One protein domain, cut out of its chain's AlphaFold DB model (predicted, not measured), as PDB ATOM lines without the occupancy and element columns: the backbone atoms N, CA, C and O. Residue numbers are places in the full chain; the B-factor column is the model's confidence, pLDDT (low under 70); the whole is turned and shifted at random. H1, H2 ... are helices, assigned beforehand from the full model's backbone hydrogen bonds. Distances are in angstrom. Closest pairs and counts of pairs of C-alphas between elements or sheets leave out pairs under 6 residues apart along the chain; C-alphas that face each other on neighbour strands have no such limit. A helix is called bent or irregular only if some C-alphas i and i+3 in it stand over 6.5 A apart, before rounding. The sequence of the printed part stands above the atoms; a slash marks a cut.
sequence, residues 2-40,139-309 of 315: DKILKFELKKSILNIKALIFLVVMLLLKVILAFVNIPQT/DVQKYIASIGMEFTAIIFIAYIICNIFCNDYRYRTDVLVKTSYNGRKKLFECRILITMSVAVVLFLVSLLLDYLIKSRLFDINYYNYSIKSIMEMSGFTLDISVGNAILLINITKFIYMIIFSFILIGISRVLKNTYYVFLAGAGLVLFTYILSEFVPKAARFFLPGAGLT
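What this domain is: This is residues 2 to 40 and 139 to 309 of the 315 residues of an uncharacterized protein of Butyrivibrio sp (UniProt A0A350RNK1). What is the shape? Five long helices, H2, H4, H6, H7 and H8, make an elongated up-and-down bundle, each running against the one before it in the chain, with H4 and H6 touching the most other helices. At one end H1 crosses H4 and H6, and H5 marks the turn between them; at the other end lie H3 and the unnamed stretch 218 to 241, while H10 packs on H8. What is it made of, and how large is it? The printed part has 210 residues with ten named helices, H1 to H10 in chain order, and no named strand; its class is all helix. It is compact by its radius of gyration of the C-alphas, 19.4 A, yet elongated in outline, with spans of 63 by 33 by 27 A.

How they stand to each other: What does the first helix meet? H1, residues 2 to 12, touches residues 160 to 164 alone of H4, residues 151 to 170; the closest C-alphas, of Ser 12 and Ile 164, are 6.0 A apart, and the steep tilt of 69.9 degrees is only just short of about perpendicular. H1 also touches residues 187 to 194 alone of H6, residues 183 to 217, with the closest C-alphas, of Leu 5 and Cys 190, 6.1 A apart. How do the bundle's helices stand? H2, residues 16 to 35, touches residues 152 to 160 alone of H4 at a shallow tilt of 21 degrees, opposite ways; the closest C-alphas, of Met 25 and Thr 152, are 5.4 A apart. H4 touches H6 at a shallow tilt of 18 degrees, opposite ways, with the closest C-alphas, of Ala 153 and Leu 202, 6.5 A apart. H7, residues 242 to 271, forms one hairpin with H6, closest at the C-alphas of Phe 203 and Phe 254, 6.9 A, and another with H8, residues 274 to 294, closest at those of Ser 268 and Val 277, 5.6 A. Where are the small helices? H3, residues 139 to 145, is close to but not clearly touching H6 and H7, and H5, residues 173 to 178, only just touches H6, only at the corner, with 3 pairs of C-alphas within 8 A. H9, residues 297 to 300, is close to but not clearly touching H8, whereas H10, residues 304 to 307, touches H8, with the closest C-alphas, of Tyr 289 and Gly 305, 4.1 A apart. How complete are the helix backbones? Every O i to N i+4 pair is within hydrogen-bond range in H1, H2, H3, H5 and H7, against 13 of 16 in H4, 29 of 31 in H6 and 15 of 17 in H8; H9 and H10 are too short for such a pair.

Where its parts are: Where do the elements begin and end? H1 begins at C-alpha 2, (193.834, 82.359, 125.687), and H10 ends at C-alpha 307, (166.464, 109.397, 131.743). How long are the longer helices? From first to last C-alpha H2 measures 28.4 A, H4 26.3 A, H6 51.3 A, H7 43.0 A and H8 30.9 A. Does any helix depart from a straight course? H4 has a kink of 36 degrees near residue 164, and H10 is only just irregular, C-alphas 304 and 307 being 6.8 A apart.

The domain as a whole: How far does it reach? The two C-alphas farthest apart, of Thr 179 and Ser 229, are 63.2 A apart. Is anything missing, and which link is long? Residues 41 to 138 are not printed, and C-alphas 40 and 139 are 8.9 A apart across the cut; of the links printed whole, H6 to H7 is long, with 24 residues. Where is confidence low? The mean pLDDT of the printed part is 81.5, and 26 residues are under 70, among them residues 292 to 309.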
ATOM      1  N   ASP A   2     194.634  82.279 126.921       70.44
ATOM      2  CA  ASP A   2     193.834  82.359 125.687       70.44
ATOM      3  C   ASP A   2     192.840  81.220 125.448       70.44
ATOM      4  O   ASP A   2     191.718  81.472 125.020       70.44
ATOM      5  N   LYS A   3     193.190  79.961 125.758       78.75
ATOM      6  CA  LYS A   3     192.265  78.826 125.553       78.75
ATOM      7  C   LYS A   3     191.017  78.906 126.447       78.75
ATOM      8  O   LYS A   3     189.928  78.592 125.981       78.75
ATOM      9  N   ILE A   4     191.168  79.350 127.700       76.62
ATOM     10  CA  ILE A   4     190.047  79.517 128.644       76.62
ATOM     11  C   ILE A   4     189.183  80.698 128.215       76.62
ATOM     12  O   ILE A   4     187.967  80.564 128.127       76.62
ATOM     13  N   LEU A   5     189.820  81.826 127.892       74.31
ATOM     14  CA  LEU A   5     189.127  83.026 127.436       74.31
ATOM     15  C   LEU A   5     188.309  82.748 126.166       74.31
ATOM     16  O   LEU A   5     187.123  83.058 126.115       74.31
ATOM     17  N   LYS A   6     188.907  82.077 125.172       80.94
ATOM     18  CA  LYS A   6     188.235  81.689 123.922       80.94
ATOM     19  C   LYS A   6     187.048  80.755 124.164       80.94
ATOM     20  O   LYS A   6     186.011  80.908 123.519       80.94
ATOM     21  N   PHE A   7     187.184  79.798 125.082       82.81
ATOM     22  CA  PHE A   7     186.095  78.886 125.432       82.81
ATOM     23  C   PHE A   7     184.940  79.613 126.130       82.81
ATOM     24  O   PHE A   7     183.788  79.457 125.725       82.81
ATOM     25  N   GLU A   8     185.236  80.441 127.134       80.19
ATOM     26  CA  GLU A   8     184.220  81.201 127.868       80.19
ATOM     27  C   GLU A   8     183.507  82.207 126.953       80.19
ATOM     28  O   GLU A   8     182.276  82.239 126.956       80.19
ATOM     29  N   LEU A   9     184.231  82.930 126.087       79.50
ATOM     30  CA  LEU A   9     183.648  83.814 125.063       79.50
ATOM     31  C   LEU A   9     182.687  83.059 124.137       79.50
ATOM     32  O   LEU A   9     181.566  83.511 123.891       79.50
ATOM     33  N   LYS A  10     183.100  81.883 123.645       81.69
ATOM     34  CA  LYS A  10     182.264  81.067 122.757       81.69
ATOM     35  C   LYS A  10     181.000  80.566 123.457       81.69
ATOM     36  O   LYS A  10     179.926  80.580 122.864       81.69
ATOM     37  N   LYS A  11     181.129  80.137 124.714       79.44
ATOM     38  CA  LYS A  11     180.027  79.605 125.529       79.44
ATOM     39  C   LYS A  11     178.986  80.674 125.867       79.44
ATOM     40  O   LYS A  11     177.794  80.377 125.842       79.44
ATOM     41  N   SER A  12     179.433  81.878 126.216       73.56
ATOM     42  CA  SER A  12     178.569  82.914 126.794       73.56
ATOM     43  C   SER A  12     178.056  83.948 125.788       73.56
ATOM     44  O   SER A  12     176.902  84.350 125.904       73.56
ATOM     45  N   ILE A  13     178.858  84.342 124.791       73.00
ATOM     46  CA  ILE A  13     178.509  85.420 123.846       73.00
ATOM     47  C   ILE A  13     178.196  84.876 122.452       73.00
ATOM     48  O   ILE A  13     177.186  85.245 121.864       73.00
ATOM     49  N   LEU A  14     179.025  83.975 121.916       78.06
ATOM     50  CA  LEU A  14     178.874  83.464 120.541       78.06
ATOM     51  C   LEU A  14     177.850  82.322 120.424       78.06
ATOM     52  O   LEU A  14     177.878  81.539 119.476       78.06
ATOM     53  N   ASN A  15     176.941  82.213 121.392       82.69
ATOM     54  CA  ASN A  15     175.781  81.347 121.278       82.69
ATOM     55  C   ASN A  15     174.698  82.071 120.467       82.69
ATOM     56  O   ASN A  15     174.398  83.233 120.739       82.69
ATOM     57  N   ILE A  16     174.064  81.373 119.520       85.00
ATOM     58  CA  ILE A  16     172.988  81.911 118.678       85.00
ATOM     59  C   ILE A  16     171.890  82.606 119.497       85.00
ATOM     60  O   ILE A  16     171.412  83.663 119.104       85.00
ATOM     61  N   LYS A  17     171.552  82.083 120.685       87.62
ATOM     62  CA  LYS A  17     170.547  82.693 121.573       87.62
ATOM     63  C   LYS A  17     170.985  84.065 122.096       87.62
ATOM     64  O   LYS A  17     170.175  84.985 122.129       87.62
ATOM     65  N   ALA A  18     172.254  84.204 122.480       87.19
ATOM     66  CA  ALA A  18     172.810  85.460 122.974       87.19
ATOM     67  C   ALA A  18     172.955  86.488 121.842       87.19
ATOM     68  O   ALA A  18     172.635  87.657 122.041       87.19
ATOM     69  N   LEU A  19     173.356  86.049 120.644       88.81
ATOM     70  CA  LEU A  19     173.445  86.909 119.460       88.81
ATOM     71  C   LEU A  19     172.072  87.414 119.006       88.81
ATOM     72  O   LEU A  19     171.919  88.607 118.760       88.81
ATOM     73  N   ILE A  20     171.058  86.545 118.957       91.25
ATOM     74  CA  ILE A  20     169.679  86.962 118.660       91.25
ATOM     75  C   ILE A  20     169.207  87.978 119.704       91.25
ATOM     76  O   ILE A  20     168.670  89.022 119.345       91.25
ATOM     77  N   PHE A  21     169.449  87.713 120.992       91.38
ATOM     78  CA  PHE A  21     169.052  88.629 122.060       91.38
ATOM     79  C   PHE A  21     169.757  89.991 121.962       91.38
ATOM     80  O   PHE A  21     169.111  91.017 122.153       91.38
ATOM     81  N   LEU A  22     171.044  90.019 121.593       92.25
ATOM     82  CA  LEU A  22     171.793  91.253 121.330       92.25
ATOM     83  C   LEU A  22     171.120  92.072 120.223       92.25
ATOM     84  O   LEU A  22     170.846  93.254 120.415       92.25
ATOM     85  N   VAL A  23     170.832  91.440 119.081       92.94
ATOM     86  CA  VAL A  23     170.195  92.106 117.935       92.94
ATOM     87  C   VAL A  23     168.829  92.664 118.328       92.94
ATOM     88  O   VAL A  23     168.538  93.820 118.035       92.94
ATOM     89  N   VAL A  24     168.019  91.891 119.057       94.56
ATOM     90  CA  VAL A  24     166.713  92.349 119.557       94.56
ATOM     91  C   VAL A  24     166.860  93.552 120.494       94.56
ATOM     92  O   VAL A  24     166.110  94.513 120.357       94.56
ATOM     93  N   MET A  25     167.833  93.548 121.411       92.88
ATOM     94  CA  MET A  25     168.074  94.677 122.322       92.88
ATOM     95  C   MET A  25     168.544  95.939 121.586       92.88
ATOM     96  O   MET A  25     168.135  97.043 121.951       92.88
ATOM     97  N   LEU A  26     169.359  95.794 120.538       92.25
ATOM     98  CA  LEU A  26     169.779  96.917 119.695       92.25
ATOM     99  C   LEU A  26     168.609  97.475 118.874       92.25
ATOM    100  O   LEU A  26     168.424  98.689 118.840       92.25
ATOM    101  N   LEU A  27     167.779  96.617 118.275       92.19
ATOM    102  CA  LEU A  27     166.570  97.051 117.564       92.19
ATOM    103  C   LEU A  27     165.596  97.763 118.503       92.19
ATOM    104  O   LEU A  27     165.103  98.841 118.176       92.19
ATOM    105  N   LEU A  28     165.369  97.206 119.696       91.19
ATOM    106  CA  LEU A  28     164.529  97.828 120.713       91.19
ATOM    107  C   LEU A  28     165.068  99.205 121.111       91.19
ATOM    108  O   LEU A  28     164.289 100.142 121.240       91.19
ATOM    109  N   LYS A  29     166.390  99.354 121.251       89.06
ATOM    110  CA  LYS A  29     167.015 100.655 121.515       89.06
ATOM    111  C   LYS A  29     166.704 101.666 120.408       89.06
ATOM    112  O   LYS A  29     166.311 102.786 120.718       89.06
ATOM    113  N   VAL A  30     166.869 101.278 119.143       89.25
ATOM    114  CA  VAL A  30     166.579 102.156 117.998       89.25
ATOM    115  C   VAL A  30     165.111 102.583 118.017       89.25
ATOM    116  O   VAL A  30     164.826 103.771 117.921       89.25
ATOM    117  N   ILE A  31     164.184 101.643 118.223       88.31
ATOM    118  CA  ILE A  31     162.745 101.936 118.315       88.31
ATOM    119  C   ILE A  31     162.460 102.910 119.464       88.31
ATOM    120  O   ILE A  31     161.790 103.920 119.262       88.31
ATOM    121  N   LEU A  32     163.001 102.650 120.657       84.50
ATOM    122  CA  LEU A  32     162.812 103.516 121.822       84.50
ATOM    123  C   LEU A  32     163.368 104.926 121.597       84.50
ATOM    124  O   LEU A  32     162.767 105.881 122.077       84.50
ATOM    125  N   ALA A  33     164.466 105.073 120.853       82.12
ATOM    126  CA  ALA A  33     165.032 106.380 120.531       82.12
ATOM    127  C   ALA A  33     164.103 107.232 119.643       82.12
ATOM    128  O   ALA A  33     164.075 108.449 119.800       82.12
ATOM    129  N   PHE A  34     163.323 106.609 118.751       80.62
ATOM    130  CA  PHE A  34     162.330 107.310 117.926       80.62
ATOM    131  C   PHE A  34     161.000 107.546 118.648       80.62
ATOM    132  O   PHE A  34     160.344 108.554 118.402       80.62
ATOM    133  N   VAL A  35     160.587 106.627 119.524       81.06
ATOM    134  CA  VAL A  35     159.320 106.744 120.266       81.06
ATOM    135  C   VAL A  35     159.430 107.758 121.408       81.06
ATOM    136  O   VAL A  35     158.506 108.534 121.631       81.06
ATOM    137  N   ASN A  36     160.563 107.791 122.112       74.56
ATOM    138  CA  ASN A  36     160.766 108.647 123.284       74.56
ATOM    139  C   ASN A  36     161.498 109.947 122.934       74.56
ATOM    140  O   ASN A  36     162.511 110.275 123.557       74.56
ATOM    141  N   ILE A  37     161.000 110.702 121.953       73.50
ATOM    142  CA  ILE A  37     161.489 112.067 121.722       73.50
ATOM    143  C   ILE A  37     160.974 112.945 122.872       73.50
ATOM    144  O   ILE A  37     159.756 113.078 123.026       73.50
ATOM    145  N   PRO A  38     161.856 113.536 123.699       70.44
ATOM    146  CA  PRO A  38     161.417 114.382 124.797       70.44
ATOM    147  C   PRO A  38     160.672 115.599 124.255       70.44
ATOM    148  O   PRO A  38     161.149 116.277 123.346       70.44
ATOM    149  N   GLN A  39     159.510 115.880 124.836       65.88
ATOM    150  CA  GLN A  39     158.801 117.128 124.600       65.88
ATOM    151  C   GLN A  39     159.332 118.165 125.583       65.88
ATOM    152  O   GLN A  39     159.412 117.905 126.787       65.88
ATOM    153  N   THR A  40     159.694 119.341 125.085       62.25
ATOM    154  CA  THR A  40     159.894 120.511 125.939       62.25
ATOM    155  C   THR A  40     158.543 120.839 126.564       62.25
ATOM    156  O   THR A  40     157.559 120.988 125.848       62.25
ATOM    157  N   ASP A 139     166.362 122.175 121.011       87.94
ATOM    158  CA  ASP A 139     166.926 120.905 120.521       87.94
ATOM    159  C   ASP A 139     168.063 120.394 121.411       87.94
ATOM    160  O   ASP A 139     168.186 119.190 121.635       87.94
ATOM    161  N   VAL A 140     168.868 121.299 121.975       86.50
ATOM    162  CA  VAL A 140     169.932 120.946 122.926       86.50
ATOM    163  C   VAL A 140     169.327 120.414 124.225       86.50
ATOM    164  O   VAL A 140     169.794 119.405 124.759       86.50
ATOM    165  N   GLN A 141     168.256 121.041 124.713       83.88
ATOM    166  CA  GLN A 141     167.505 120.585 125.878       83.88
ATOM    167  C   GLN A 141     166.926 119.191 125.639       83.88
ATOM    168  O   GLN A 141     167.150 118.299 126.458       83.88
ATOM    169  N   LYS A 142     166.264 118.964 124.497       83.75
ATOM    170  CA  LYS A 142     165.741 117.646 124.105       83.75
ATOM    171  C   LYS A 142     166.848 116.610 123.966       83.75
ATOM    172  O   LYS A 142     166.698 115.489 124.456       83.75
ATOM    173  N   TYR A 143     167.982 116.981 123.372       85.06
ATOM    174  CA  TYR A 143     169.151 116.115 123.292       85.06
ATOM    175  C   TYR A 143     169.576 115.692 124.696       85.06
ATOM    176  O   TYR A 143     169.623 114.494 124.960       85.06
ATOM    177  N   ILE A 144     169.809 116.635 125.614       80.31
ATOM    178  CA  ILE A 144     170.239 116.344 126.989       80.31
ATOM    179  C   ILE A 144     169.187 115.510 127.737       80.31
ATOM    180  O   ILE A 144     169.552 114.519 128.367       80.31
ATOM    181  N   ALA A 145     167.894 115.823 127.610       76.75
ATOM    182  CA  ALA A 145     166.818 115.036 128.223       76.75
ATOM    183  C   ALA A 145     166.769 113.596 127.689       76.75
ATOM    184  O   ALA A 145     166.463 112.662 128.429       76.75
ATOM    185  N   SER A 146     167.103 113.401 126.411       77.25
ATOM    186  CA  SER A 146     167.177 112.077 125.786       77.25
ATOM    187  C   SER A 146     168.430 111.291 126.193       77.25
ATOM    188  O   SER A 146     168.557 110.107 125.865       77.25
ATOM    189  N   ILE A 147     169.396 111.905 126.894       75.25
ATOM    190  CA  ILE A 147     170.550 111.214 127.484       75.25
ATOM    191  C   ILE A 147     170.054 110.475 128.741       75.25
ATOM    192  O   ILE A 147     170.458 110.752 129.862       75.25
ATOM    193  N   GLY A 148     169.231 109.443 128.538       68.62
ATOM    194  CA  GLY A 148     168.635 108.642 129.605       68.62
ATOM    195  C   GLY A 148     169.308 107.302 129.919       68.62
ATOM    196  O   GLY A 148     170.322 106.942 129.326       68.62
ATOM    197  N   MET A 149     168.758 106.559 130.883       67.25
ATOM    198  CA  MET A 149     169.286 105.252 131.282       67.25
ATOM    199  C   MET A 149     169.238 104.252 130.119       67.25
ATOM    200  O   MET A 149     168.223 104.111 129.442       67.25
ATOM    201  N   GLU A 150     170.331 103.523 129.913       76.94
ATOM    202  CA  GLU A 150     170.471 102.555 128.819       76.94
ATOM    203  C   GLU A 150     169.871 101.200 129.215       76.94
ATOM    204  O   GLU A 150     170.585 100.218 129.435       76.94
ATOM    205  N   PHE A 151     168.543 101.145 129.352       80.69
ATOM    206  CA  PHE A 151     167.838  99.953 129.842       80.69
ATOM    207  C   PHE A 151     168.143  98.700 129.019       80.69
ATOM    208  O   PHE A 151     168.357  97.629 129.580       80.69
ATOM    209  N   THR A 152     168.219  98.827 127.695       87.25
ATOM    210  CA  THR A 152     168.512  97.709 126.788       87.25
ATOM    211  C   THR A 152     169.916  97.143 127.014       87.25
ATOM    212  O   THR A 152     170.079  95.927 127.126       87.25
ATOM    213  N   ALA A 153     170.922  98.011 127.164       87.62
ATOM    214  CA  ALA A 153     172.291  97.604 127.471       87.62
ATOM    215  C   ALA A 153     172.389  96.959 128.863       87.62
ATOM    216  O   ALA A 153     173.009  95.907 129.013       87.62
ATOM    217  N   ILE A 154     171.722  97.538 129.867       87.75
ATOM    218  CA  ILE A 154     171.678  97.025 131.245       87.75
ATOM    219  C   ILE A 154     171.056  95.621 131.299       87.75
ATOM    220  O   ILE A 154     171.625  94.714 131.913       87.75
ATOM    221  N   ILE A 155     169.921  95.415 130.623       89.81
ATOM    222  CA  ILE A 155     169.239  94.115 130.546       89.81
ATOM    223  C   ILE A 155     170.139  93.078 129.868       89.81
ATOM    224  O   ILE A 155     170.256  91.945 130.345       89.81
ATOM    225  N   PHE A 156     170.811  93.458 128.780       91.25
ATOM    226  CA  PHE A 156     171.724  92.560 128.082       91.25
ATOM    227  C   PHE A 156     172.947  92.192 128.936       91.25
ATOM    228  O   PHE A 156     173.325  91.021 129.005       91.25
ATOM    229  N   ILE A 157     173.533  93.151 129.654       90.75
ATOM    230  CA  ILE A 157     174.633  92.896 130.596       90.75
ATOM    231  C   ILE A 157     174.186  91.935 131.703       90.75
ATOM    232  O   ILE A 157     174.890  90.965 131.987       90.75
ATOM    233  N   ALA A 158     173.001  92.142 132.285       91.25
ATOM    234  CA  ALA A 158     172.447  91.235 133.291       91.25
ATOM    235  C   ALA A 158     172.283  89.808 132.738       91.25
ATOM    236  O   ALA A 158     172.643  88.834 133.404       91.25
ATOM    237  N   TYR A 159     171.827  89.672 131.489       90.88
ATOM    238  CA  TYR A 159     171.745  88.384 130.801       90.88
ATOM    239  C   TYR A 159     173.111  87.709 130.628       90.88
ATOM    240  O   TYR A 159     173.239  86.509 130.894       90.88
ATOM    241  N   ILE A 160     174.142  88.453 130.224       90.12
ATOM    242  CA  ILE A 160     175.504  87.919 130.084       90.12
ATOM    243  C   ILE A 160     176.065  87.481 131.441       90.12
ATOM    244  O   ILE A 160     176.576  86.365 131.552       90.12
ATOM    245  N   ILE A 161     175.894  88.290 132.491       90.31
ATOM    246  CA  ILE A 161     176.306  87.942 133.860       90.31
ATOM    247  C   ILE A 161     175.633  86.640 134.303       90.31
ATOM    248  O   ILE A 161     176.308  85.711 134.748       90.31
ATOM    249  N   CYS A 162     174.321  86.519 134.120       88.06
ATOM    250  CA  CYS A 162     173.590  85.297 134.443       88.06
ATOM    251  C   CYS A 162     174.111  84.081 133.661       88.06
ATOM    252  O   CYS A 162     174.296  83.006 134.237       88.06
ATOM    253  N   ASN A 163     174.402  84.230 132.366       86.19
ATOM    254  CA  ASN A 163     174.915  83.120 131.562       86.19
ATOM    255  C   ASN A 163     176.326  82.680 131.956       86.19
ATOM    256  O   ASN A 163     176.642  81.493 131.858       86.19
ATOM    257  N   ILE A 164     177.165  83.615 132.393       87.31
ATOM    258  CA  ILE A 164     178.547  83.346 132.786       87.31
ATOM    259  C   ILE A 164     178.623  82.780 134.211       87.31
ATOM    260  O   ILE A 164     179.360  81.826 134.466       87.31
ATOM    261  N   PHE A 165     177.870  83.353 135.152       85.19
ATOM    262  CA  PHE A 165     178.005  83.039 136.574       85.19
ATOM    263  C   PHE A 165     176.943  82.064 137.088       85.19
ATOM    264  O   PHE A 165     177.280  81.209 137.902       85.19
ATOM    265  N   CYS A 166     175.692  82.125 136.621       84.06
ATOM    266  CA  CYS A 166     174.612  81.281 137.149       84.06
ATOM    267  C   CYS A 166     174.515  79.909 136.466       84.06
ATOM    268  O   CYS A 166     174.183  78.922 137.124       84.06
ATOM    269  N   ASN A 167     174.842  79.809 135.172       81.50
ATOM    270  CA  ASN A 167     174.746  78.537 134.442       81.50
ATOM    271  C   ASN A 167     175.635  77.439 135.042       81.50
ATOM    272  O   ASN A 167     175.231  76.281 135.085       81.50
ATOM    273  N   ASP A 168     176.810  77.787 135.560       79.12
ATOM    274  CA  ASP A 168     177.706  76.802 136.169       79.12
ATOM    275  C   ASP A 168     177.126  76.158 137.433       79.12
ATOM    276  O   ASP A 168     177.331  74.967 137.667       79.12
ATOM    277  N   TYR A 169     176.368  76.922 138.226       79.31
ATOM    278  CA  TYR A 169     175.643  76.383 139.377       79.31
ATOM    279  C   TYR A 169     174.461  75.523 138.928       79.31
ATOM    280  O   TYR A 169     174.206  74.471 139.511       79.31
ATOM    281  N   ARG A 170     173.775  75.926 137.849       75.69
ATOM    282  CA  ARG A 170     172.649  75.173 137.278       75.69
ATOM    283  C   ARG A 170     173.069  73.789 136.780       75.69
ATOM    284  O   ARG A 170     172.355  72.822 137.023       75.69
ATOM    285  N   TYR A 171     174.216  73.689 136.114       79.25
ATOM    286  CA  TYR A 171     174.739  72.427 135.576       79.25
ATOM    287  C   TYR A 171     175.698  71.700 136.536       79.25
ATOM    288  O   TYR A 171     176.292  70.696 136.148       79.25
ATOM    289  N   ARG A 172     175.869  72.194 137.775       76.75
ATOM    290  CA  ARG A 172     176.813  71.673 138.791       76.75
ATOM    291  C   ARG A 172     178.257  71.516 138.295       76.75
ATOM    292  O   ARG A 172     179.047  70.752 138.852       76.75
ATOM    293  N   THR A 173     178.639  72.269 137.265       77.56
ATOM    294  CA  THR A 173     180.012  72.273 136.743       77.56
ATOM    295  C   THR A 173     180.962  73.028 137.672       77.56
ATOM    296  O   THR A 173     182.177  72.921 137.527       77.56
ATOM    297  N   ASP A 174     180.437  73.749 138.669       75.75
ATOM    298  CA  ASP A 174     181.225  74.420 139.705       75.75
ATOM    299  C   ASP A 174     182.079  73.446 140.535       75.75
ATOM    300  O   ASP A 174     183.164  73.818 140.985       75.75
ATOM    301  N   VAL A 175     181.628  72.199 140.710       75.44
ATOM    302  CA  VAL A 175     182.378  71.144 141.412       75.44
ATOM    303  C   VAL A 175     183.603  70.710 140.599       75.44
ATOM    304  O   VAL A 175     184.687  70.575 141.160       75.44
ATOM    305  N   LEU A 176     183.460  70.592 139.275       75.38
ATOM    306  CA  LEU A 176     184.546  70.223 138.355       75.38
ATOM    307  C   LEU A 176     185.613  71.321 138.251       75.38
ATOM    308  O   LEU A 176     186.804  71.049 138.138       75.38
ATOM    309  N   VAL A 177     185.203  72.589 138.322       76.56
ATOM    310  CA  VAL A 177     186.139  73.723 138.305       76.56
ATOM    311  C   VAL A 177     187.014  73.738 139.563       76.56
ATOM    312  O   VAL A 177     188.196  74.080 139.471       76.56
ATOM    313  N   LYS A 178     186.470  73.347 140.728       71.62
ATOM    314  CA  LYS A 178     187.220  73.307 142.001       71.62
ATOM    315  C   LYS A 178     188.381  72.313 141.973       71.62
ATOM    316  O   LYS A 178     189.381  72.570 142.632       71.62
ATOM    317  N   THR A 179     188.259  71.228 141.216       74.12
ATOM    318  CA  THR A 179     189.280  70.176 141.105       74.12
ATOM    319  C   THR A 179     190.234  70.381 139.921       74.12
ATOM    320  O   THR A 179     191.160  69.598 139.733       74.12
ATOM    321  N   SER A 180     190.039  71.435 139.118       73.31
ATOM    322  CA  SER A 180     190.816  71.687 137.900       73.31
ATOM    323  C   SER A 180     192.135  72.437 138.145       73.31
ATOM    324  O   SER A 180     192.219  73.322 138.995       73.31
ATOM    325  N   TYR A 181     193.148  72.153 137.315       59.44
ATOM    326  CA  TYR A 181     194.498  72.739 137.400       59.44
ATOM    327  C   TYR A 181     194.528  74.277 137.295       59.44
ATOM    328  O   TYR A 181     195.315  74.936 137.968       59.44
ATOM    329  N   ASN A 182     193.651  74.875 136.476       65.38
ATOM    330  CA  ASN A 182     193.552  76.339 136.374       65.38
ATOM    331  C   ASN A 182     192.652  76.980 137.442       65.38
ATOM    332  O   ASN A 182     192.578  78.205 137.493       65.38
ATOM    333  N   GLY A 183     192.068  76.185 138.341       67.88
ATOM    334  CA  GLY A 183     191.457  76.620 139.592       67.88
ATOM    335  C   GLY A 183     190.322  77.646 139.482       67.88
ATOM    336  O   GLY A 183     189.980  78.192 138.433       67.88
ATOM    337  N   ARG A 184     189.728  77.959 140.637       75.12
ATOM    338  CA  ARG A 184     188.595  78.894 140.743       75.12
ATOM    339  C   ARG A 184     188.971  80.345 140.427       75.12
ATOM    340  O   ARG A 184     188.156  81.081 139.881       75.12
ATOM    341  N   LYS A 185     190.189  80.761 140.798       80.25
ATOM    342  CA  LYS A 185     190.626  82.165 140.734       80.25
ATOM    343  C   LYS A 185     190.838  82.640 139.293       80.25
ATOM    344  O   LYS A 185     190.226  83.625 138.901       80.25
ATOM    345  N   LYS A 186     191.602  81.896 138.480       81.56
ATOM    346  CA  LYS A 186     191.873  82.289 137.083       81.56
ATOM    347  C   LYS A 186     190.606  82.296 136.229       81.56
ATOM    348  O   LYS A 186     190.435  83.182 135.398       81.56
ATOM    349  N   LEU A 187     189.699  81.334 136.436       83.56
ATOM    350  CA  LEU A 187     188.415  81.319 135.728       83.56
ATOM    351  C   LEU A 187     187.559  82.535 136.103       83.56
ATOM    352  O   LEU A 187     186.960  83.160 135.234       83.56
ATOM    353  N   PHE A 188     187.531  82.891 137.389       84.06
ATOM    354  CA  PHE A 188     186.805  84.063 137.867       84.06
ATOM    355  C   PHE A 188     187.352  85.369 137.268       84.06
ATOM    356  O   PHE A 188     186.571  86.181 136.778       84.06
ATOM    357  N   GLU A 189     188.675  85.536 137.231       85.62
ATOM    358  CA  GLU A 189     189.335  86.682 136.588       85.62
ATOM    359  C   GLU A 189     188.992  86.766 135.093       85.62
ATOM    360  O   GLU A 189     188.587  87.824 134.615       85.62
ATOM    361  N   CYS A 190     189.037  85.640 134.368       85.69
ATOM    362  CA  CYS A 190     188.644  85.598 132.955       85.69
ATOM    363  C   CYS A 190     187.184  86.037 132.747       85.69
ATOM    364  O   CYS A 190     186.881  86.761 131.802       85.69
ATOM    365  N   ARG A 191     186.271  85.634 133.635       88.75
ATOM    366  CA  ARG A 191     184.843  85.977 133.545       88.75
ATOM    367  C   ARG A 191     184.558  87.441 133.826       88.75
ATOM    368  O   ARG A 191     183.724  88.030 133.136       88.75
ATOM    369  N   ILE A 192     185.258  88.032 134.795       90.44
ATOM    370  CA  ILE A 192     185.203  89.480 135.022       90.44
ATOM    371  C   ILE A 192     185.704  90.206 133.778       90.44
ATOM    372  O   ILE A 192     185.000  91.080 133.280       90.44
ATOM    373  N   LEU A 193     186.865  89.816 133.240       90.12
ATOM    374  CA  LEU A 193     187.438  90.457 132.053       90.12
ATOM    375  C   LEU A 193     186.482  90.407 130.856       90.12
ATOM    376  O   LEU A 193     186.271  91.427 130.207       90.12
ATOM    377  N   ILE A 194     185.854  89.257 130.596       89.19
ATOM    378  CA  ILE A 194     184.861  89.109 129.523       89.19
ATOM    379  C   ILE A 194     183.648  90.009 129.772       89.19
ATOM    380  O   ILE A 194     183.255  90.759 128.882       89.19
ATOM    381  N   THR A 195     183.076  89.972 130.976       90.69
ATOM    382  CA  THR A 195     181.884  90.768 131.312       90.69
ATOM    383  C   THR A 195     182.156  92.267 131.178       90.69
ATOM    384  O   THR A 195     181.352  92.989 130.596       90.69
ATOM    385  N   MET A 196     183.314  92.730 131.655       92.81
ATOM    386  CA  MET A 196     183.705  94.136 131.555       92.81
ATOM    387  C   MET A 196     183.990  94.544 130.111       92.81
ATOM    388  O   MET A 196     183.543  95.602 129.684       92.81
ATOM    389  N   SER A 197     184.650  93.684 129.331       91.44
ATOM    390  CA  SER A 197     184.873  93.933 127.901       91.44
ATOM    391  C   SER A 197     183.546  94.087 127.154       91.44
ATOM    392  O   SER A 197     183.390  95.003 126.353       91.44
ATOM    393  N   VAL A 198     182.563  93.234 127.458       90.44
ATOM    394  CA  VAL A 198     181.212  93.326 126.886       90.44
ATOM    395  C   VAL A 198     180.523  94.622 127.292       90.44
ATOM    396  O   VAL A 198     179.972  95.290 126.424       90.44
ATOM    397  N   ALA A 199     180.576  95.006 128.570       91.94
ATOM    398  CA  ALA A 199     179.993  96.263 129.030       91.94
ATOM    399  C   ALA A 199     180.596  97.462 128.276       91.94
ATOM    400  O   ALA A 199     179.853  98.276 127.734       91.94
ATOM    401  N   VAL A 200     181.926  97.527 128.152       93.50
ATOM    402  CA  VAL A 200     182.625  98.595 127.414       93.50
ATOM    403  C   VAL A 200     182.205  98.632 125.945       93.50
ATOM    404  O   VAL A 200     181.832  99.693 125.447       93.50
ATOM    405  N   VAL A 201     182.220  97.490 125.251       92.56
ATOM    406  CA  VAL A 201     181.829  97.418 123.833       92.56
ATOM    407  C   VAL A 201     180.373  97.836 123.646       92.56
ATOM    408  O   VAL A 201     180.081  98.629 122.754       92.56
ATOM    409  N   LEU A 202     179.465  97.359 124.500       91.81
ATOM    410  CA  LEU A 202     178.057  97.744 124.447       91.81
ATOM    411  C   LEU A 202     177.878  99.236 124.655       91.81
ATOM    412  O   LEU A 202     177.129  99.841 123.902       91.81
ATOM    413  N   PHE A 203     178.578  99.841 125.613       91.81
ATOM    414  CA  PHE A 203     178.514 101.282 125.820       91.81
ATOM    415  C   PHE A 203     179.013 102.068 124.613       91.81
ATOM    416  O   PHE A 203     178.349 103.013 124.203       91.81
ATOM    417  N   LEU A 204     180.130 101.668 124.001       92.38
ATOM    418  CA  LEU A 204     180.646 102.341 122.806       92.38
ATOM    419  C   LEU A 204     179.674 102.236 121.624       92.38
ATOM    420  O   LEU A 204     179.405 103.235 120.960       92.38
ATOM    421  N   VAL A 205     179.097 101.053 121.393       92.25
ATOM    422  CA  VAL A 205     178.057 100.854 120.369       92.25
ATOM    423  C   VAL A 205     176.819 101.693 120.691       92.25
ATOM    424  O   VAL A 205     176.259 102.339 119.811       92.25
ATOM    425  N   SER A 206     176.415 101.719 121.959       89.69
ATOM    426  CA  SER A 206     175.278 102.486 122.464       89.69
ATOM    427  C   SER A 206     175.458 103.988 122.243       89.69
ATOM    428  O   SER A 206     174.546 104.641 121.743       89.69
ATOM    429  N   LEU A 207     176.645 104.509 122.560       89.94
ATOM    430  CA  LEU A 207     177.037 105.903 122.377       89.94
ATOM    431  C   LEU A 207     177.049 106.287 120.894       89.94
ATOM    432  O   LEU A 207     176.556 107.350 120.526       89.94
ATOM    433  N   LEU A 208     177.580 105.409 120.040       91.06
ATOM    434  CA  LEU A 208     177.631 105.628 118.598       91.06
ATOM    435  C   LEU A 208     176.226 105.648 117.983       91.06
ATOM    436  O   LEU A 208     175.926 106.530 117.182       91.06
ATOM    437  N   LEU A 209     175.348 104.725 118.384       89.56
ATOM    438  CA  LEU A 209     173.949 104.719 117.948       89.56
ATOM    439  C   LEU A 209     173.207 105.976 118.404       89.56
ATOM    440  O   LEU A 209     172.517 106.596 117.596       89.56
ATOM    441  N   ASP A 210     173.379 106.378 119.663       86.62
ATOM    442  CA  ASP A 210     172.801 107.617 120.188       86.62
ATOM    443  C   ASP A 210     173.251 108.823 119.370       86.62
ATOM    444  O   ASP A 210     172.419 109.629 118.963       86.62
ATOM    445  N   TYR A 211     174.548 108.929 119.082       87.31
ATOM    446  CA  TYR A 211     175.088 110.017 118.278       87.31
ATOM    447  C   TYR A 211     174.504 110.027 116.855       87.31
ATOM    448  O   TYR A 211     174.061 111.075 116.384       87.31
ATOM    449  N   LEU A 212     174.435 108.874 116.180       89.12
ATOM    450  CA  LEU A 212     173.884 108.770 114.822       89.12
ATOM    451  C   LEU A 212     172.394 109.124 114.755       89.12
ATOM    452  O   LEU A 212     171.974 109.808 113.825       89.12
ATOM    453  N   ILE A 213     171.597 108.671 115.722       87.69
ATOM    454  CA  ILE A 213     170.156 108.951 115.751       87.69
ATOM    455  C   ILE A 213     169.923 110.418 116.117       87.69
ATOM    456  O   ILE A 213     169.212 111.137 115.418       87.69
ATOM    457  N   LYS A 214     170.565 110.902 117.183       84.88
ATOM    458  CA  LYS A 214     170.317 112.244 117.720       84.88
ATOM    459  C   LYS A 214     170.868 113.353 116.828       84.88
ATOM    460  O   LYS A 214     170.220 114.383 116.724       84.88
ATOM    461  N   SER A 215     171.982 113.135 116.125       83.75
ATOM    462  CA  SER A 215     172.486 114.091 115.120       83.75
ATOM    463  C   SER A 215     171.557 114.263 113.915       83.75
ATOM    464  O   SER A 215     171.655 115.257 113.201       83.75
ATOM    465  N   ARG A 216     170.650 113.308 113.674       85.56
ATOM    466  CA  ARG A 216     169.610 113.413 112.642       85.56
ATOM    467  C   ARG A 216     168.318 114.034 113.160       85.56
ATOM    468  O   ARG A 216     167.582 114.601 112.361       85.56
ATOM    469  N   LEU A 217     168.039 113.900 114.455       83.81
ATOM    470  CA  LEU A 217     166.810 114.394 115.081       83.81
ATOM    471  C   LEU A 217     166.931 115.825 115.619       83.81
ATOM    472  O   LEU A 217     165.931 116.532 115.629       83.81
ATOM    473  N   PHE A 218     168.118 116.238 116.071       84.69
ATOM    474  CA  PHE A 218     168.323 117.497 116.788       84.69
ATOM    475  C   PHE A 218     169.423 118.342 116.151       84.69
ATOM    476  O   PHE A 218     170.494 117.837 115.804       84.69
ATOM    477  N   ASP A 219     169.181 119.647 116.062       80.44
ATOM    478  CA  ASP A 219     170.181 120.625 115.650       80.44
ATOM    479  C   ASP A 219     171.098 120.988 116.832       80.44
ATOM    480  O   ASP A 219     170.720 121.695 117.765       80.44
ATOM    481  N   ILE A 220     172.325 120.470 116.797       71.12
ATOM    482  CA  ILE A 220     173.320 120.558 117.879       71.12
ATOM    483  C   ILE A 220     174.495 121.484 117.538       71.12
ATOM    484  O   ILE A 220     175.567 121.379 118.126       71.12
ATOM    485  N   ASN A 221     174.301 122.448 116.639       82.38
ATOM    486  CA  ASN A 221     175.350 123.382 116.205       82.38
ATOM    487  C   ASN A 221     175.922 124.295 117.318       82.38
ATOM    488  O   ASN A 221     176.936 124.962 117.120       82.38
ATOM    489  N   TYR A 222     175.326 124.300 118.513       83.50
ATOM    490  CA  TYR A 222     175.671 125.194 119.626       83.50
ATOM    491  C   TYR A 222     176.627 124.580 120.664       83.50
ATOM    492  O   TYR A 222     176.650 125.002 121.817       83.50
ATOM    493  N   TYR A 223     177.455 123.604 120.275       82.62
ATOM    494  CA  TYR A 223     178.365 122.896 121.190       82.62
ATOM    495  C   TYR A 223     179.299 123.792 122.007       82.62
ATOM    496  O   TYR A 223     179.615 123.446 123.145       82.62
ATOM    497  N   ASN A 224     179.726 124.915 121.429       87.50
ATOM    498  CA  ASN A 224     180.685 125.840 122.033       87.50
ATOM    499  C   ASN A 224     180.041 126.830 123.016       87.50
ATOM    500  O   ASN A 224     180.758 127.542 123.714       87.50
ATOM    501  N   TYR A 225     178.709 126.897 123.075       87.44
ATOM    502  CA  TYR A 225     178.003 127.780 123.999       87.44
ATOM    503  C   TYR A 225     178.045 127.209 125.415       87.44
ATOM    504  O   TYR A 225     178.084 125.992 125.597       87.44
ATOM    505  N   SER A 226     178.035 128.083 126.423       88.69
ATOM    506  CA  SER A 226     177.962 127.649 127.819       88.69
ATOM    507  C   SER A 226     176.624 126.967 128.097       88.69
ATOM    508  O   SER A 226     175.566 127.481 127.727       88.69
ATOM    509  N   ILE A 227     176.657 125.842 128.815       84.94
ATOM    510  CA  ILE A 227     175.442 125.164 129.270       84.94
ATOM    511  C   ILE A 227     174.596 126.053 130.190       84.94
ATOM    512  O   ILE A 227     173.376 125.940 130.173       84.94
ATOM    513  N   LYS A 228     175.211 126.989 130.928       86.00
ATOM    514  CA  LYS A 228     174.492 127.933 131.799       86.00
ATOM    515  C   LYS A 228     173.659 128.944 131.023       86.00
ATOM    516  O   LYS A 228     172.732 129.510 131.579       86.00
ATOM    517  N   SER A 229     173.928 129.148 129.733       87.00
ATOM    518  CA  SER A 229     173.066 129.985 128.889       87.00
ATOM    519  C   SER A 229     171.692 129.345 128.624       87.00
ATOM    520  O   SER A 229     170.773 130.044 128.197       87.00
ATOM    521  N   ILE A 230     171.529 128.046 128.900       86.69
ATOM    522  CA  ILE A 230     170.235 127.357 128.900       86.69
ATOM    523  C   ILE A 230     169.609 127.546 130.283       86.69
ATOM    524  O   ILE A 230     170.136 127.046 131.279       86.69
ATOM    525  N   MET A 231     168.481 128.252 130.355       83.69
ATOM    526  CA  MET A 231     167.851 128.636 131.626       83.69
ATOM    527  C   MET A 231     167.514 127.422 132.499       83.69
ATOM    528  O   MET A 231     167.729 127.427 133.708       83.69
ATOM    529  N   GLU A 232     167.044 126.341 131.892       78.19
ATOM    530  CA  GLU A 232     166.664 125.115 132.592       78.19
ATOM    531  C   GLU A 232     167.882 124.335 133.119       78.19
ATOM    532  O   GLU A 232     167.754 123.474 133.990       78.19
ATOM    533  N   MET A 233     169.084 124.700 132.667       74.88
ATOM    534  CA  MET A 233     170.364 124.205 133.173       74.88
ATOM    535  C   MET A 233     170.999 125.156 134.196       74.88
ATOM    536  O   MET A 233     172.149 124.946 134.581       74.88
ATOM    537  N   SER A 234     170.278 126.164 134.706       72.44
ATOM    538  CA  SER A 234     170.830 127.141 135.661       72.44
ATOM    539  C   SER A 234     171.400 126.512 136.937       72.44
ATOM    540  O   SER A 234     172.233 127.111 137.609       72.44
ATOM    541  N   GLY A 235     170.915 125.323 137.313       68.81
ATOM    542  CA  GLY A 235     171.405 124.576 138.473       68.81
ATOM    543  C   GLY A 235     172.753 123.886 138.247       68.81
ATOM    544  O   GLY A 235     173.345 123.392 139.206       68.81
ATOM    545  N   PHE A 236     173.246 123.818 137.010       70.25
ATOM    546  CA  PHE A 236     174.516 123.180 136.694       70.25
ATOM    547  C   PHE A 236     175.674 124.015 137.264       70.25
ATOM    548  O   PHE A 236     175.839 125.189 136.939       70.25
ATOM    549  N   THR A 237     176.470 123.429 138.160       71.56
ATOM    550  CA  THR A 237     177.475 124.174 138.941       71.56
ATOM    551  C   THR A 237     178.640 124.659 138.082       71.56
ATOM    552  O   THR A 237     179.117 125.788 138.245       71.56
ATOM    553  N   LEU A 238     179.075 123.829 137.135       75.25
ATOM    554  CA  LEU A 238     180.221 124.092 136.273       75.25
ATOM    555  C   LEU A 238     179.826 124.974 135.087       75.25
ATOM    556  O   LEU A 238     178.837 124.714 134.409       75.25
ATOM    557  N   ASP A 239     180.610 126.009 134.810       83.38
ATOM    558  CA  ASP A 239     180.469 126.758 133.563       83.38
ATOM    559  C   ASP A 239     181.305 126.078 132.474       83.38
ATOM    560  O   ASP A 239     182.513 126.278 132.370       83.38
ATOM    561  N   ILE A 240     180.672 125.169 131.735       86.81
ATOM    562  CA  ILE A 240     181.302 124.404 130.657       86.81
ATOM    563  C   ILE A 240     180.474 124.517 129.383       86.81
ATOM    564  O   ILE A 240     179.263 124.732 129.417       86.81
ATOM    565  N   SER A 241     181.128 124.312 128.244       90.56
ATOM    566  CA  SER A 241     180.452 124.222 126.952       90.56
ATOM    567  C   SER A 241     179.413 123.088 126.940       90.56
ATOM    568  O   SER A 241     179.654 122.039 127.552       90.56
ATOM    569  N   VAL A 242     178.338 123.231 126.166       87.88
ATOM    570  CA  VAL A 242     177.324 122.186 125.933       87.88
ATOM    571  C   VAL A 242     177.962 120.849 125.528       87.88
ATOM    572  O   VAL A 242     177.574 119.803 126.049       87.88
ATOM    573  N   GLY A 243     178.983 120.861 124.661       87.38
ATOM    574  CA  GLY A 243     179.691 119.640 124.250       87.38
ATOM    575  C   GLY A 243     180.349 118.900 125.416       87.38
ATOM    576  O   GLY A 243     180.124 117.704 125.605       87.38
ATOM    577  N   ASN A 244     181.095 119.625 126.251       87.94
ATOM    578  CA  ASN A 244     181.719 119.063 127.453       87.94
ATOM    579  C   ASN A 244     180.688 118.555 128.469       87.94
ATOM    580  O   ASN A 244     180.931 117.537 129.115       87.94
ATOM    581  N   ALA A 245     179.530 119.207 128.597       85.19
ATOM    582  CA  ALA A 245     178.466 118.724 129.471       85.19
ATOM    583  C   ALA A 245     177.867 117.402 128.971       85.19
ATOM    584  O   ALA A 245     177.733 116.455 129.746       85.19
ATOM    585  N   ILE A 246     177.588 117.292 127.669       85.69
ATOM    586  CA  ILE A 246     177.141 116.041 127.037       85.69
ATOM    587  C   ILE A 246     178.170 114.926 127.264       85.69
ATOM    588  O   ILE A 246     177.804 113.797 127.603       85.69
ATOM    589  N   LEU A 247     179.458 115.229 127.099       87.44
ATOM    590  CA  LEU A 247     180.547 114.285 127.340       87.44
ATOM    591  C   LEU A 247     180.570 113.830 128.806       87.44
ATOM    592  O   LEU A 247     180.625 112.628 129.070       87.44
ATOM    593  N   LEU A 248     180.457 114.764 129.752       85.06
ATOM    594  CA  LEU A 248     180.464 114.476 131.184       85.06
ATOM    595  C   LEU A 248     179.302 113.557 131.589       85.06
ATOM    596  O   LEU A 248     179.527 112.564 132.277       85.06
ATOM    597  N   ILE A 249     178.086 113.824 131.100       81.88
ATOM    598  CA  ILE A 249     176.910 112.979 131.371       81.88
ATOM    599  C   ILE A 249     177.141 111.551 130.843       81.88
ATOM    600  O   ILE A 249     176.831 110.569 131.525       81.88
ATOM    601  N   ASN A 250     177.731 111.405 129.653       85.94
ATOM    602  CA  ASN A 250     178.054 110.088 129.097       85.94
ATOM    603  C   ASN A 250     179.152 109.360 129.891       85.94
ATOM    604  O   ASN A 250     179.044 108.149 130.092       85.94
ATOM    605  N   ILE A 251     180.163 110.068 130.407       86.25
ATOM    606  CA  ILE A 251     181.160 109.479 131.319       86.25
ATOM    607  C   ILE A 251     180.484 108.957 132.588       86.25
ATOM    608  O   ILE A 251     180.750 107.831 133.012       86.25
ATOM    609  N   THR A 252     179.582 109.733 133.189       83.38
ATOM    610  CA  THR A 252     178.875 109.301 134.400       83.38
ATOM    611  C   THR A 252     178.031 108.052 134.148       83.38
ATOM    612  O   THR A 252     178.056 107.119 134.955       83.38
ATOM    613  N   LYS A 253     177.363 107.962 132.991       84.19
ATOM    614  CA  LYS A 253     176.659 106.740 132.567       84.19
ATOM    615  C   LYS A 253     177.580 105.538 132.413       84.19
ATOM    616  O   LYS A 253     177.219 104.438 132.833       84.19
ATOM    617  N   PHE A 254     178.750 105.734 131.814       87.62
ATOM    618  CA  PHE A 254     179.739 104.673 131.665       87.62
ATOM    619  C   PHE A 254     180.172 104.132 133.029       87.62
ATOM    620  O   PHE A 254     180.099 102.924 133.267       87.62
ATOM    621  N   ILE A 255     180.538 105.026 133.954       87.62
ATOM    622  CA  ILE A 255     180.917 104.667 135.328       87.62
ATOM    623  C   ILE A 255     179.782 103.895 136.009       87.62
ATOM    624  O   ILE A 255     180.025 102.838 136.597       87.62
ATOM    625  N   TYR A 256     178.540 104.367 135.880       85.81
ATOM    626  CA  TYR A 256     177.376 103.682 136.436       85.81
ATOM    627  C   TYR A 256     177.227 102.254 135.904       85.81
ATOM    628  O   TYR A 256     177.077 101.322 136.689       85.81
ATOM    629  N   MET A 257     177.306 102.058 134.589       86.38
ATOM    630  CA  MET A 257     177.161 100.739 133.971       86.38
ATOM    631  C   MET A 257     178.253  99.759 134.442       86.38
ATOM    632  O   MET A 257     177.975  98.577 134.668       86.38
ATOM    633  N   ILE A 258     179.481 100.241 134.648       90.75
ATOM    634  CA  ILE A 258     180.579  99.439 135.203       90.75
ATOM    635  C   ILE A 258     180.301  99.066 136.667       90.75
ATOM    636  O   ILE A 258     180.368  97.886 137.018       90.75
ATOM    637  N   ILE A 259     179.926 100.032 137.511       90.19
ATOM    638  CA  ILE A 259     179.579  99.788 138.924       90.19
ATOM    639  C   ILE A 259     178.404  98.808 139.033       90.19
ATOM    640  O   ILE A 259     178.473  97.837 139.790       90.19
ATOM    641  N   PHE A 260     177.356  99.009 138.233       89.44
ATOM    642  CA  PHE A 260     176.197  98.124 138.152       89.44
ATOM    643  C   PHE A 260     176.609  96.687 137.815       89.44
ATOM    644  O   PHE A 260     176.181  95.742 138.483       89.44
ATOM    645  N   SER A 261     177.500  96.522 136.833       92.00
ATOM    646  CA  SER A 261     178.039  95.215 136.447       92.00
ATOM    647  C   SER A 261     178.778  94.543 137.608       92.00
ATOM    648  O   SER A 261     178.553  93.363 137.874       92.00
ATOM    649  N   PHE A 262     179.616  95.277 138.349       92.69
ATOM    650  CA  PHE A 262     180.317  94.740 139.521       92.69
ATOM    651  C   PHE A 262     179.362  94.301 140.636       92.69
ATOM    652  O   PHE A 262     179.521  93.202 141.178       92.69
ATOM    653  N   ILE A 263     178.353  95.117 140.954       92.56
ATOM    654  CA  ILE A 263     177.359  94.790 141.984       92.56
ATOM    655  C   ILE A 263     176.569  93.539 141.579       92.56
ATOM    656  O   ILE A 263     176.446  92.606 142.377       92.56
ATOM    657  N   LEU A 264     176.105  93.466 140.327       92.31
ATOM    658  CA  LEU A 264     175.396  92.292 139.818       92.31
ATOM    659  C   LEU A 264     176.254  91.026 139.834       92.31
ATOM    660  O   LEU A 264     175.751  89.961 140.195       92.31
ATOM    661  N   ILE A 265     177.543  91.116 139.491       92.75
ATOM    662  CA  ILE A 265     178.467  89.981 139.622       92.75
ATOM    663  C   ILE A 265     178.519  89.518 141.086       92.75
ATOM    664  O   ILE A 265     178.411  88.316 141.341       92.75
ATOM    665  N   GLY A 266     178.626  90.435 142.052       90.75
ATOM    666  CA  GLY A 266     178.596  90.114 143.483       90.75
ATOM    667  C   GLY A 266     177.318  89.375 143.893       90.75
ATOM    668  O   GLY A 266     177.384  88.275 144.449       90.75
ATOM    669  N   ILE A 267     176.161  89.926 143.526       91.44
ATOM    670  CA  ILE A 267     174.838  89.343 143.787       91.44
ATOM    671  C   ILE A 267     174.711  87.950 143.149       91.44
ATOM    672  O   ILE A 267     174.242  87.007 143.793       91.44
ATOM    673  N   SER A 268     175.196  87.784 141.914       91.50
ATOM    674  CA  SER A 268     175.135  86.510 141.188       91.50
ATOM    675  C   SER A 268     175.843  85.366 141.908       91.50
ATOM    676  O   SER A 268     175.383  84.221 141.868       91.50
ATOM    677  N   ARG A 269     176.917  85.674 142.640       87.19
ATOM    678  CA  ARG A 269     177.671  84.690 143.422       87.19
ATOM    679  C   ARG A 269     176.972  84.285 144.712       87.19
ATOM    680  O   ARG A 269     177.161  83.150 145.155       87.19
ATOM    681  N   VAL A 270     176.223  85.203 145.321       88.88
ATOM    682  CA  VAL A 270     175.475  84.947 146.558       88.88
ATOM    683  C   VAL A 270     174.232  84.124 146.243       88.88
ATOM    684  O   VAL A 270     174.041  83.061 146.830       88.88
ATOM    685  N   LEU A 271     173.438  84.569 145.266       89.50
ATOM    686  CA  LEU A 271     172.141  83.970 144.944       89.50
ATOM    687  C   LEU A 271     172.255  82.685 144.120       89.50
ATOM    688  O   LEU A 271     171.409  81.804 144.251       89.50
ATOM    689  N   LYS A 272     173.284  82.566 143.263       87.81
ATOM    690  CA  LYS A 272     173.582  81.378 142.432       87.81
ATOM    691  C   LYS A 272     172.427  80.896 141.540       87.81
ATOM    692  O   LYS A 272     172.472  79.789 141.013       87.81
ATOM    693  N   ASN A 273     171.402  81.720 141.354       88.19
ATOM    694  CA  ASN A 273     170.197  81.397 140.607       88.19
ATOM    695  C   ASN A 273     169.822  82.585 139.724       88.19
ATOM    696  O   ASN A 273     169.649  83.701 140.210       88.19
ATOM    697  N   THR A 274     169.664  82.313 138.431       87.38
ATOM    698  CA  THR A 274     169.369  83.303 137.398       87.38
ATOM    699  C   THR A 274     168.153  84.168 137.734       87.38
ATOM    700  O   THR A 274     168.221  85.384 137.576       87.38
ATOM    701  N   TYR A 275     167.062  83.578 138.235       88.44
ATOM    702  CA  TYR A 275     165.817  84.313 138.481       88.44
ATOM    703  C   TYR A 275     165.985  85.389 139.556       88.44
ATOM    704  O   TYR A 275     165.630  86.546 139.336       88.44
ATOM    705  N   TYR A 276     166.592  85.039 140.694       89.81
ATOM    706  CA  TYR A 276     166.797  85.997 141.781       89.81
ATOM    707  C   TYR A 276     167.816  87.083 141.418       89.81
ATOM    708  O   TYR A 276     167.691  88.210 141.884       89.81
ATOM    709  N   VAL A 277     168.794  86.782 140.557       90.25
ATOM    710  CA  VAL A 277     169.768  87.778 140.077       90.25
ATOM    711  C   VAL A 277     169.109  88.799 139.157       90.25
ATOM    712  O   VAL A 277     169.352  89.993 139.315       90.25
ATOM    713  N   PHE A 278     168.235  88.361 138.246       88.31
ATOM    714  CA  PHE A 278     167.447  89.282 137.425       88.31
ATOM    715  C   PHE A 278     166.513  90.147 138.272       88.31
ATOM    716  O   PHE A 278     166.454  91.357 138.057       88.31
ATOM    717  N   LEU A 279     165.834  89.553 139.258       90.19
ATOM    718  CA  LEU A 279     164.956  90.286 140.170       90.19
ATOM    719  C   LEU A 279     165.734  91.331 140.987       90.19
ATOM    720  O   LEU A 279     165.301  92.475 141.094       90.19
ATOM    721  N   ALA A 280     166.915  90.974 141.494       89.69
ATOM    722  CA  ALA A 280     167.792  91.905 142.197       89.69
ATOM    723  C   ALA A 280     168.318  93.020 141.279       89.69
ATOM    724  O   ALA A 280     168.373  94.173 141.693       89.69
ATOM    725  N   GLY A 281     168.660  92.704 140.025       89.00
ATOM    726  CA  GLY A 281     169.060  93.697 139.026       89.00
ATOM    727  C   GLY A 281     167.951  94.696 138.712       89.00
ATOM    728  O   GLY A 281     168.192  95.901 138.738       89.00
ATOM    729  N   ALA A 282     166.729  94.210 138.486       87.25
ATOM    730  CA  ALA A 282     165.558  95.060 138.288       87.25
ATOM    731  C   ALA A 282     165.279  95.933 139.524       87.25
ATOM    732  O   ALA A 282     165.078  97.138 139.392       87.25
ATOM    733  N   GLY A 283     165.351  95.348 140.725       87.94
ATOM    734  CA  GLY A 283     165.217  96.079 141.985       87.94
ATOM    735  C   GLY A 283     166.274  97.172 142.158       87.94
ATOM    736  O   GLY A 283     165.947  98.266 142.604       87.94
ATOM    737  N   LEU A 284     167.520  96.922 141.745       86.56
ATOM    738  CA  LEU A 284     168.604  97.905 141.801       86.56
ATOM    739  C   LEU A 284     168.354  99.069 140.832       86.56
ATOM    740  O   LEU A 284     168.491 100.225 141.226       86.56
ATOM    741  N   VAL A 285     167.917  98.786 139.601       84.06
ATOM    742  CA  VAL A 285     167.537  99.832 138.634       84.06
ATOM    743  C   VAL A 285     166.393 100.686 139.185       84.06
ATOM    744  O   VAL A 285     166.507 101.913 139.206       84.06
ATOM    745  N   LEU A 286     165.334 100.057 139.706       82.88
ATOM    746  CA  LEU A 286     164.204 100.757 140.328       82.88
ATOM    747  C   LEU A 286     164.639 101.591 141.536       82.88
ATOM    748  O   LEU A 286     164.231 102.739 141.667       82.88
ATOM    749  N   PHE A 287     165.513 101.054 142.382       82.56
ATOM    750  CA  PHE A 287     166.060 101.776 143.526       82.56
ATOM    751  C   PHE A 287     166.847 103.018 143.089       82.56
ATOM    752  O   PHE A 287     166.639 104.101 143.631       82.56
ATOM    753  N   THR A 288     167.699 102.899 142.066       78.38
ATOM    754  CA  THR A 288     168.438 104.054 141.525       78.38
ATOM    755  C   THR A 288     167.530 105.078 140.852       78.38
ATOM    756  O   THR A 288     167.828 106.272 140.889       78.38
ATOM    757  N   TYR A 289     166.411 104.634 140.277       74.81
ATOM    758  CA  TYR A 289     165.386 105.523 139.750       74.81
ATOM    759  C   TYR A 289     164.693 106.302 140.876       74.81
ATOM    760  O   TYR A 289     164.684 107.530 140.841       74.81
ATOM    761  N   ILE A 290     164.220 105.619 141.919       79.19
ATOM    762  CA  ILE A 290     163.571 106.250 143.078       79.19
ATOM    763  C   ILE A 290     164.522 107.245 143.756       79.19
ATOM    764  O   ILE A 290     164.142 108.383 144.011       79.19
ATOM    765  N   LEU A 291     165.785 106.864 143.982       74.88
ATOM    766  CA  LEU A 291     166.787 107.764 144.558       74.88
ATOM    767  C   LEU A 291     166.978 109.042 143.738       74.88
ATOM    768  O   LEU A 291     167.179 110.107 144.317       74.88
ATOM    769  N   SER A 292     166.896 108.961 142.408       69.50
ATOM    770  CA  SER A 292     167.043 110.140 141.553       69.50
ATOM    771  C   SER A 292     165.931 111.176 141.759       69.50
ATOM    772  O   SER A 292     166.176 112.368 141.577       69.50
ATOM    773  N   GLU A 293     164.739 110.763 142.203       68.25
ATOM    774  CA  GLU A 293     163.645 111.696 142.488       68.25
ATOM    775  C   GLU A 293     163.932 112.549 143.734       68.25
ATOM    776  O   GLU A 293     163.591 113.735 143.753       68.25
ATOM    777  N   PHE A 294     164.639 111.990 144.722       68.62
ATOM    778  CA  PHE A 294     164.997 112.661 145.981       68.62
ATOM    779  C   PHE A 294     166.240 113.560 145.890       68.62
ATOM    780  O   PHE A 294     166.555 114.278 146.837       68.62
ATOM    781  N   VAL A 295     166.958 113.536 144.766       66.31
ATOM    782  CA  VAL A 295     168.189 114.312 144.569       66.31
ATOM    783  C   VAL A 295     167.883 115.671 143.910       66.31
ATOM    784  O   VAL A 295     167.004 115.740 143.040       66.31
ATOM    785  N   PRO A 296     168.598 116.761 144.283       62.72
ATOM    786  CA  PRO A 296     168.437 118.084 143.671       62.72
ATOM    787  C   PRO A 296     168.520 118.044 142.142       62.72
ATOM    788  O   PRO A 296     169.338 117.305 141.595       62.72
ATOM    789  N   LYS A 297     167.742 118.889 141.445       60.97
ATOM    790  CA  LYS A 297     167.663 118.937 139.965       60.97
ATOM    791  C   LYS A 297     169.043 118.947 139.282       60.97
ATOM    792  O   LYS A 297     169.256 118.216 138.325       60.97
ATOM    793  N   ALA A 298     170.005 119.685 139.840       53.75
ATOM    794  CA  ALA A 298     171.388 119.751 139.360       53.75
ATOM    795  C   ALA A 298     172.166 118.424 139.458       53.75
ATOM    796  O   ALA A 298     172.994 118.114 138.607       53.75
ATOM    797  N   ALA A 299     171.901 117.627 140.492       55.41
ATOM    798  CA  ALA A 299     172.551 116.339 140.705       55.41
ATOM    799  C   ALA A 299     171.797 115.180 140.027       55.41
ATOM    800  O   ALA A 299     172.375 114.109 139.836       55.41
ATOM    801  N   ARG A 300     170.551 115.400 139.568       63.12
ATOM    802  CA  ARG A 300     169.812 114.424 138.751       63.12
ATOM    803  C   ARG A 300     170.553 114.090 137.465       63.12
ATOM    804  O   ARG A 300     170.594 112.921 137.122       63.12
ATOM    805  N   PHE A 301     171.220 115.054 136.824       56.69
ATOM    806  CA  PHE A 301     172.027 114.821 135.612       56.69
ATOM    807  C   PHE A 301     173.123 113.759 135.781       56.69
ATOM    808  O   PHE A 301     173.512 113.115 134.809       56.69
ATOM    809  N   PHE A 302     173.604 113.563 137.011       55.06
ATOM    810  CA  PHE A 302     174.650 112.597 137.343       55.06
ATOM    811  C   PHE A 302     174.098 111.263 137.852       55.06
ATOM    812  O   PHE A 302     174.869 110.341 138.123       55.06
ATOM    813  N   LEU A 303     172.774 111.138 137.993       54.75
ATOM    814  CA  LEU A 303     172.133 109.922 138.466       54.75
ATOM    815  C   LEU A 303     171.436 109.156 137.336       54.75
ATOM    816  O   LEU A 303     170.875 109.751 136.418       54.75
ATOM    817  N   PRO A 304     171.395 107.817 137.418       47.56
ATOM    818  CA  PRO A 304     170.869 106.965 136.348       47.56
ATOM    819  C   PRO A 304     169.387 107.230 136.037       47.56
ATOM    820  O   PRO A 304     168.951 107.105 134.895       47.56
ATOM    821  N   GLY A 305     168.601 107.639 137.037       40.00
ATOM    822  CA  GLY A 305     167.164 107.886 136.895       40.00
ATOM    823  C   GLY A 305     166.773 109.125 136.081       40.00
ATOM    824  O   GLY A 305     165.614 109.221 135.676       40.00
ATOM    825  N   ALA A 306     167.727 110.004 135.740       43.31
ATOM    826  CA  ALA A 306     167.481 111.227 134.964       43.31
ATOM    827  C   ALA A 306     166.765 110.976 133.626       43.31
ATOM    828  O   ALA A 306     166.007 111.816 133.144       43.31
ATOM    829  N   GLY A 307     166.997 109.796 133.042       39.56
ATOM    830  CA  GLY A 307     166.464 109.397 131.743       39.56
ATOM    831  C   GLY A 307     164.979 109.084 131.686       39.56
ATOM    832  O   GLY A 307     164.361 109.295 130.651       39.56
ATOM    833  N   LEU A 308     164.395 108.590 132.780       31.92
ATOM    834  CA  LEU A 308     162.938 108.435 132.883       31.92
ATOM    835  C   LEU A 308     162.272 109.795 133.145       31.92
ATOM    836  O   LEU A 308     161.135 110.028 132.751       31.92
ATOM    837  N   THR A 309     163.012 110.724 133.753       38.84
ATOM    838  CA  THR A 309     162.575 112.089 134.047       38.84
ATOM    839  C   THR A 309     162.923 113.095 132.952       38.84
ATOM    840  O   THR A 309     162.955 114.285 133.249       38.84
TER     841      THR A 309